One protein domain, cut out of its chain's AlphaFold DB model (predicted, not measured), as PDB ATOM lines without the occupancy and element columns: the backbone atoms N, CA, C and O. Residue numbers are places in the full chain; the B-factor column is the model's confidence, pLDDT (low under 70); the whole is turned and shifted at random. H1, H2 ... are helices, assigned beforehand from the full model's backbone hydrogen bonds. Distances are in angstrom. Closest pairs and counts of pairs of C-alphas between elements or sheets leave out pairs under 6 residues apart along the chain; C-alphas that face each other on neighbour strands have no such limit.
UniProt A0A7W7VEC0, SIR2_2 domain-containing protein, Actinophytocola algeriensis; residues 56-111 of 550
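AT A GLANCE: This is residues 56 to 111 of the 550 residues of the protein "SIR2_2 domain-containing protein" of Actinophytocola algeriensis (UniProt A0A7W7VEC0). Three helices, H1, H2 and H3, stand side by side with their centres in a triangle, running up and down in turn as a small, nearly parallel bundle. The fourth helix, H4, packs steeply on H1, apart from H2. The printed part has 56 residues with four named helices, in the order H1, H2, H3, H4, and no named strand; its class is all helix. It is compact, with a radius of gyration of the C-alphas of 10.0 A, and its rounded outline spans 27 by 23 by 17 A.

HOW THE PARTS SIT: The longest helix is H3, residues 82 to 96. It touches H1, residues 56 to 65, at a shallow tilt of 8 degrees, and the two run the same way; their closest C-alphas, those of Ala 63 and Val 89, are 5.7 A apart. H3 also touches H2, residues 69 to 77, at a shallow tilt of 8 degrees, opposite ways, and the two form a helical hairpin. Their closest C-alphas are those of Ala 75 and Val 89, 6.7 A apart. H1 and H2 form another helical hairpin: they touch at a shallow tilt of 3 degrees, opposite ways, with the C-alphas of Thr 60 and Val 76 closest at 5.6 A. The helix packing is mostly aligned, three of the four touching pairs being at a shallow tilt. H1 is the hub, touching three helices, and the third of them is H4, residues 102 to 110. H1 and H4 run opposite ways at a steep tilt of 68 degrees, only just short of about perpendicular; the C-alphas of Lys 61 and Ala 109 are closest, at 5.1 A. H3 and H4 are close but not clearly touching, with the C-alphas of Leu 90 and Asp 102 closest at 6.6 A. H2 and H4 are apart. Every O i to N i+4 pair is within hydrogen-bond range in H2, H3 and H4, and 4 of 6 are in H1.

IN THESE COORDINATES: H3 measures 21.4 A from its first to its last C-alpha, from Pro 82 at (111.844, 17.247, 63.822) to Gly 96 at (97.772, 32.905, 60.015). H1, 15.4 A long, begins with C-alpha 56 at (114.844, 18.372, 58.181). H2 measures 12.5 A from Glu 69 to Arg 77. H4, 12.1 A long, ends with C-alpha 110 at (108.369, 19.548, 48.846).

THE WHOLE: The two C-alphas farthest apart, those of Ser 79 and Asn 99, are 27.7 A apart. The first and last printed C-alphas, of Arg 56 and Tyr 111, are 14.9 A apart. The links H1 to H2, H2 to H3 and H3 to H4 are tight, with 3, 4 and 5 residues. The printed part has no cut. The mean pLDDT of the printed part is 93.5, and no printed residue is under 70.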
ATOM      1  N   ARG A  56     114.479  17.127  57.479       89.81
ATOM      2  CA  ARG A  56     114.844  18.372  58.181       89.81
ATOM      3  C   ARG A  56     114.706  19.590  57.266       89.81
ATOM      4  O   ARG A  56     114.188  20.619  57.690       89.81
ATOM      5  N   SER A  57     115.138  19.460  56.013       91.69
ATOM      6  CA  SER A  57     115.043  20.537  55.022       91.69
ATOM      7  C   SER A  57     113.593  20.834  54.642       91.69
ATOM      8  O   SER A  57     113.251  21.995  54.449       91.69
ATOM      9  N   LEU A  58     112.736  19.810  54.579       94.94
ATOM     10  CA  LEU A  58     111.306  19.939  54.310       94.94
ATOM     11  C   LEU A  58     110.643  20.792  55.391       94.94
ATOM     12  O   LEU A  58     110.027  21.797  55.064       94.94
ATOM     13  N   ILE A  59     110.846  20.464  56.671       94.81
ATOM     14  CA  ILE A  59     110.274  21.239  57.786       94.81
ATOM     15  C   ILE A  59     110.784  22.685  57.774       94.81
ATOM     16  O   ILE A  59     110.013  23.621  57.975       94.81
ATOM     17  N   THR A  60     112.076  22.891  57.501       94.19
ATOM     18  CA  THR A  60     112.637  24.244  57.365       94.19
ATOM     19  C   THR A  60     111.987  25.015  56.213       94.19
ATOM     20  O   THR A  60     111.676  26.191  56.381       94.19
ATOM     21  N   LYS A  61     111.724  24.371  55.066       94.81
ATOM     22  CA  LYS A  61     110.995  24.986  53.944       94.81
ATOM     23  C   LYS A  61     109.531  25.274  54.297       94.81
ATOM     24  O   LYS A  61     109.040  26.344  53.952       94.81
ATOM     25  N   MET A  62     108.858  24.384  55.033       96.25
ATOM     26  CA  MET A  62     107.481  24.592  55.511       96.25
ATOM     27  C   MET A  62     107.360  25.833  56.402       96.25
ATOM     28  O   MET A  62     106.359  26.538  56.325       96.25
ATOM     29  N   ALA A  63     108.387  26.153  57.198       95.56
ATOM     30  CA  ALA A  63     108.408  27.380  57.997       95.56
ATOM     31  C   ALA A  63     108.316  28.659  57.136       95.56
ATOM     32  O   ALA A  63     107.900  29.703  57.632       95.56
ATOM     33  N   GLY A  64     108.647  28.581  55.841       93.12
ATOM     34  CA  GLY A  64     108.445  29.662  54.875       93.12
ATOM     35  C   GLY A  64     106.980  30.065  54.677       93.12
ATOM     36  O   GLY A  64     106.725  31.203  54.298       93.12
ATOM     37  N   ALA A  65     106.030  29.173  54.980       94.00
ATOM     38  CA  ALA A  65     104.594  29.442  54.910       94.00
ATOM     39  C   ALA A  65     104.047  30.203  56.134       94.00
ATOM     40  O   ALA A  65     102.859  30.500  56.185       94.00
ATOM     41  N   ILE A  66     104.883  30.496  57.138       95.50
ATOM     42  CA  ILE A  66     104.491  31.318  58.287       95.50
ATOM     43  C   ILE A  66     104.491  32.790  57.850       95.50
ATOM     44  O   ILE A  66     105.528  33.311  57.420       95.50
ATOM     45  N   ASP A  67     103.336  33.447  57.988       93.31
ATOM     46  CA  ASP A  67     103.133  34.848  57.589       93.31
ATOM     47  C   ASP A  67     103.922  35.836  58.467       93.31
ATOM     48  O   ASP A  67     104.461  36.826  57.971       93.31
ATOM     49  N   ASP A  68     104.029  35.564  59.772       95.06
ATOM     50  CA  ASP A  68     104.778  36.402  60.711       95.06
ATOM     51  C   ASP A  68     106.298  36.170  60.592       95.06
ATOM     52  O   ASP A  68     106.815  35.091  60.885       95.06
ATOM     53  N   GLU A  69     107.038  37.212  60.199       93.94
ATOM     54  CA  GLU A  69     108.494  37.171  60.001       93.94
ATOM     55  C   GLU A  69     109.281  36.830  61.278       93.94
ATOM     56  O   GLU A  69     110.322  36.165  61.226       93.94
ATOM     57  N   ALA A  70     108.841  37.304  62.446       94.44
ATOM     58  CA  ALA A  70     109.529  37.015  63.699       94.44
ATOM     59  C   ALA A  70     109.362  35.536  64.065       94.44
ATOM     60  O   ALA A  70     110.360  34.859  64.337       94.44
ATOM     61  N   LEU A  71     108.133  35.019  63.981       95.12
ATOM     62  CA  LEU A  71     107.826  33.610  64.225       95.12
ATOM     63  C   LEU A  71     108.505  32.698  63.205       95.12
ATOM     64  O   LEU A  71     109.091  31.688  63.592       95.12
ATOM     65  N   ARG A  72     108.521  33.078  61.922       95.38
ATOM     66  CA  ARG A  72     109.238  32.350  60.870       95.38
ATOM     67  C   ARG A  72     110.723  32.203  61.193       95.38
ATOM     68  O   ARG A  72     111.255  31.094  61.146       95.38
ATOM     69  N   ARG A  73     111.402  33.292  61.574       93.62
ATOM     70  CA  ARG A  73     112.829  33.246  61.951       93.62
ATOM     71  C   ARG A  73     113.080  32.379  63.179       93.62
ATOM     72  O   ARG A  73     114.092  31.678  63.220       93.62
ATOM     73  N   MET A  74     112.180  32.409  64.161       94.50
ATOM     74  CA  MET A  74     112.258  31.535  65.334       94.50
ATOM     75  C   MET A  74     112.083  30.064  64.945       94.50
ATOM     76  O   MET A  74     112.914  29.243  65.325       94.50
ATOM     77  N   ALA A  75     111.082  29.742  64.122       92.75
ATOM     78  CA  ALA A  75     110.828  28.388  63.641       92.75
ATOM     79  C   ALA A  75     112.007  27.833  62.828       92.75
ATOM     80  O   ALA A  75     112.415  26.693  63.026       92.75
ATOM     81  N   VAL A  76     112.631  28.631  61.955       91.12
ATOM     82  CA  VAL A  76     113.818  28.190  61.198       91.12
ATOM     83  C   VAL A  76     114.967  27.804  62.138       91.12
ATOM     84  O   VAL A  76     115.584  26.758  61.934       91.12
ATOM     85  N   ARG A  77     115.203  28.589  63.198       90.69
ATOM     86  CA  ARG A  77     116.275  28.372  64.190       90.69
ATOM     87  C   ARG A  77     115.962  27.312  65.247       90.69
ATOM     88  O   ARG A  77     116.864  26.941  65.992       90.69
ATOM     89  N   ASP A  78     114.720  26.843  65.323       89.75
ATOM     90  CA  ASP A  78     114.311  25.821  66.283       89.75
ATOM     91  C   ASP A  78     115.086  24.514  66.047       89.75
ATOM     92  O   ASP A  78     115.040  23.933  64.956       89.75
ATOM     93  N   SER A  79     115.814  24.080  67.076       88.56
ATOM     94  CA  SER A  79     116.609  22.850  67.113       88.56
ATOM     95  C   SER A  79     115.897  21.693  67.819       88.56
ATOM     96  O   SER A  79     116.518  20.659  68.073       88.56
ATOM     97  N   SER A  80     114.607  21.852  68.134       88.88
ATOM     98  CA  SER A  80     113.755  20.786  68.660       88.88
ATOM     99  C   SER A  80     113.724  19.566  67.738       88.88
ATOM    100  O   SER A  80     114.055  19.638  66.550       88.88
ATOM    101  N   ASP A  81     113.274  18.438  68.292       90.38
ATOM    102  CA  ASP A  81     113.023  17.223  67.518       90.38
ATOM    103  C   ASP A  81     112.185  17.526  66.251       90.38
ATOM    104  O   ASP A  81     111.205  18.278  66.340       90.38
ATOM    105  N   PRO A  82     112.532  16.956  65.077       90.88
ATOM    106  CA  PRO A  82     111.844  17.247  63.822       90.88
ATOM    107  C   PRO A  82     110.321  17.066  63.868       90.88
ATOM    108  O   PRO A  82     109.604  17.884  63.295       90.88
ATOM    109  N   MET A  83     109.802  16.044  64.555       92.88
ATOM    110  CA  MET A  83     108.356  15.789  64.613       92.88
ATOM    111  C   MET A  83     107.632  16.880  65.407       92.88
ATOM    112  O   MET A  83     106.544  17.321  65.028       92.88
ATOM    113  N   ARG A  84     108.253  17.353  66.493       94.31
ATOM    114  CA  ARG A  84     107.725  18.457  67.302       94.31
ATOM    115  C   ARG A  84     107.832  19.791  66.577       94.31
ATOM    116  O   ARG A  84     106.888  20.575  66.590       94.31
ATOM    117  N   LYS A  85     108.952  20.034  65.895       95.00
ATOM    118  CA  LYS A  85     109.133  21.225  65.061       95.00
ATOM    119  C   LYS A  85     108.081  21.295  63.952       95.00
ATOM    120  O   LYS A  85     107.511  22.358  63.724       95.00
ATOM    121  N   ALA A  86     107.782  20.171  63.296       95.88
ATOM    122  CA  ALA A  86     106.730  20.096  62.284       95.88
ATOM    123  C   ALA A  86     105.345  20.449  62.854       95.88
ATOM    124  O   ALA A  86     104.613  21.221  62.238       95.88
ATOM    125  N   GLU A  87     105.014  19.939  64.046       96.12
ATOM    126  CA  GLU A  87     103.777  20.279  64.768       96.12
ATOM    127  C   GLU A  87     103.686  21.791  65.038       96.12
ATOM    128  O   GLU A  87     102.666  22.418  64.755       96.12
ATOM    129  N   ILE A  88     104.764  22.408  65.535       96.00
ATOM    130  CA  ILE A  88     104.814  23.856  65.797       96.00
ATOM    131  C   ILE A  88     104.617  24.649  64.501       96.00
ATOM    132  O   ILE A  88     103.781  25.550  64.460       96.00
ATOM    133  N   VAL A  89     105.356  24.307  63.440       96.69
ATOM    134  CA  VAL A  89     105.278  24.998  62.144       96.69
ATOM    135  C   VAL A  89     103.859  24.953  61.583       96.69
ATOM    136  O   VAL A  89     103.315  26.002  61.248       96.69
ATOM    137  N   LEU A  90     103.229  23.777  61.527       96.44
ATOM    138  CA  LEU A  90     101.870  23.640  60.992       96.44
ATOM    139  C   LEU A  90     100.836  24.416  61.818       96.44
ATOM    140  O   LEU A  90      99.954  25.062  61.248       96.44
ATOM    141  N   ASN A  91     100.968  24.421  63.147       95.75
ATOM    142  CA  ASN A  91     100.090  25.203  64.015       95.75
ATOM    143  C   ASN A  91     100.249  26.715  63.794       95.75
ATOM    144  O   ASN A  91      99.246  27.422  63.720       95.75
ATOM    145  N   LEU A  92     101.480  27.216  63.637       96.25
ATOM    146  CA  LEU A  92     101.735  28.633  63.345       96.25
ATOM    147  C   LEU A  92     101.191  29.048  61.971       96.25
ATOM    148  O   LEU A  92     100.601  30.118  61.846       96.25
ATOM    149  N   VAL A  93     101.331  28.193  60.955       95.69
ATOM    150  CA  VAL A  93     100.764  28.439  59.620       95.69
ATOM    151  C   VAL A  93      99.232  28.535  59.687       95.69
ATOM    152  O   VAL A  93      98.643  29.483  59.169       95.69
ATOM    153  N   LYS A  94      98.574  27.618  60.409       94.75
ATOM    154  CA  LYS A  94      97.111  27.620  60.594       94.75
ATOM    155  C   LYS A  94      96.587  28.799  61.421       94.75
ATOM    156  O   LYS A  94      95.438  29.194  61.242       94.75
ATOM    157  N   GLN A  95      97.399  29.376  62.309       92.50
ATOM    158  CA  GLN A  95      97.041  30.608  63.025       92.50
ATOM    159  C   GLN A  95      96.961  31.819  62.087       92.50
ATOM    160  O   GLN A  95      96.107  32.679  62.292       92.50
ATOM    161  N   GLY A  96      97.821  31.876  61.062       88.00
ATOM    162  CA  GLY A  96      97.772  32.905  60.015       88.00
ATOM    163  C   GLY A  96      96.660  32.663  58.993       88.00
ATOM    164  O   GLY A  96      95.981  33.600  58.573       88.00
ATOM    165  N   ASN A  97      96.407  31.396  58.645       89.50
ATOM    166  CA  ASN A  97      95.373  31.005  57.690       89.50
ATOM    167  C   ASN A  97      94.676  29.699  58.101       89.50
ATOM    168  O   ASN A  97      95.158  28.608  57.824       89.50
ATOM    169  N   VAL A  98      93.488  29.802  58.698       86.88
ATOM    170  CA  VAL A  98      92.748  28.648  59.253       86.88
ATOM    171  C   VAL A  98      92.299  27.638  58.184       86.88
ATOM    172  O   VAL A  98      92.040  26.479  58.502       86.88
ATOM    173  N   ASN A  99      92.212  28.047  56.915       91.19
ATOM    174  CA  ASN A  99      91.716  27.184  55.839       91.19
ATOM    175  C   ASN A  99      92.801  26.287  55.222       91.19
ATOM    176  O   ASN A  99      92.458  25.343  54.508       91.19
ATOM    177  N   VAL A 100      94.083  26.566  55.486       92.69
ATOM    178  CA  VAL A 100      95.200  25.816  54.897       92.69
ATOM    179  C   VAL A 100      95.261  24.390  55.444       92.69
ATOM    180  O   VAL A 100      95.186  24.152  56.655       92.69
ATOM    181  N   GLN A 101      95.403  23.422  54.543       93.25
ATOM    182  CA  GLN A 101      95.540  22.016  54.908       93.25
ATOM    183  C   GLN A 101      97.017  21.627  55.031       93.25
ATOM    184  O   GLN A 101      97.867  22.117  54.291       93.25
ATOM    185  N   ASP A 102      97.338  20.690  55.930       93.88
ATOM    186  CA  ASP A 102      98.733  20.281  56.186       93.88
ATOM    187  C   ASP A 102      99.432  19.780  54.917       93.88
ATOM    188  O   ASP A 102     100.587  20.111  54.650       93.88
ATOM    189  N   HIS A 103      98.707  19.023  54.095       93.88
ATOM    190  CA  HIS A 103      99.233  18.481  52.851       93.88
ATOM    191  C   HIS A 103      99.557  19.574  51.814       93.88
ATOM    192  O   HIS A 103     100.417  19.354  50.967       93.88
ATOM    193  N   GLU A 104      98.905  20.743  51.861       94.06
ATOM    194  CA  GLU A 104      99.213  21.876  50.976       94.06
ATOM    195  C   GLU A 104     100.549  22.504  51.366       94.06
ATOM    196  O   GLU A 104     101.409  22.697  50.510       94.06
ATOM    197  N   VAL A 105     100.765  22.713  52.670       95.44
ATOM    198  CA  VAL A 105     102.035  23.221  53.214       95.44
ATOM    199  C   VAL A 105     103.182  22.262  52.890       95.44
ATOM    200  O   VAL A 105     104.253  22.690  52.457       95.44
ATOM    201  N   ILE A 106     102.956  20.954  53.059       95.69
ATOM    202  CA  ILE A 106     103.940  19.921  52.715       95.69
ATOM    203  C   ILE A 106     104.221  19.935  51.213       95.69
ATOM    204  O   ILE A 106     105.385  19.943  50.824       95.69
ATOM    205  N   ARG A 107     103.186  19.969  50.363       94.81
ATOM    206  CA  ARG A 107     103.336  19.970  48.899       94.81
ATOM    207  C   ARG A 107     104.156  21.167  48.421       94.81
ATOM    208  O   ARG A 107     105.078  20.976  47.631       94.81
ATOM    209  N   ASP A 108     103.858  22.362  48.919       93.00
ATOM    210  CA  ASP A 108     104.552  23.596  48.538       93.00
ATOM    211  C   ASP A 108     106.007  23.632  49.031       93.00
ATOM    212  O   ASP A 108     106.878  24.199  48.371       93.00
ATOM    213  N   ALA A 109     106.296  23.000  50.172       94.56
ATOM    214  CA  ALA A 109     107.657  22.862  50.683       94.56
ATOM    215  C   ALA A 109     108.457  21.752  49.975       94.56
ATOM    216  O   ALA A 109     109.684  21.841  49.862       94.56
ATOM    217  N   LEU A 110     107.774  20.701  49.513       94.19
ATOM    218  CA  LEU A 110     108.369  19.548  48.846       94.19
ATOM    219  C   LEU A 110     108.705  19.864  47.383       94.19
ATOM    220  O   LEU A 110     109.825  19.600  46.947       94.19
ATOM    221  N   TYR A 111     107.772  20.474  46.647       92.31
ATOM    222  CA  TYR A 111     107.899  20.732  45.214       92.31
ATOM    223  C   TYR A 111     108.101  22.215  44.908       92.31
ATOM    224  O   TYR A 111     107.336  23.077  45.331       92.31
TER     225      TYR A 111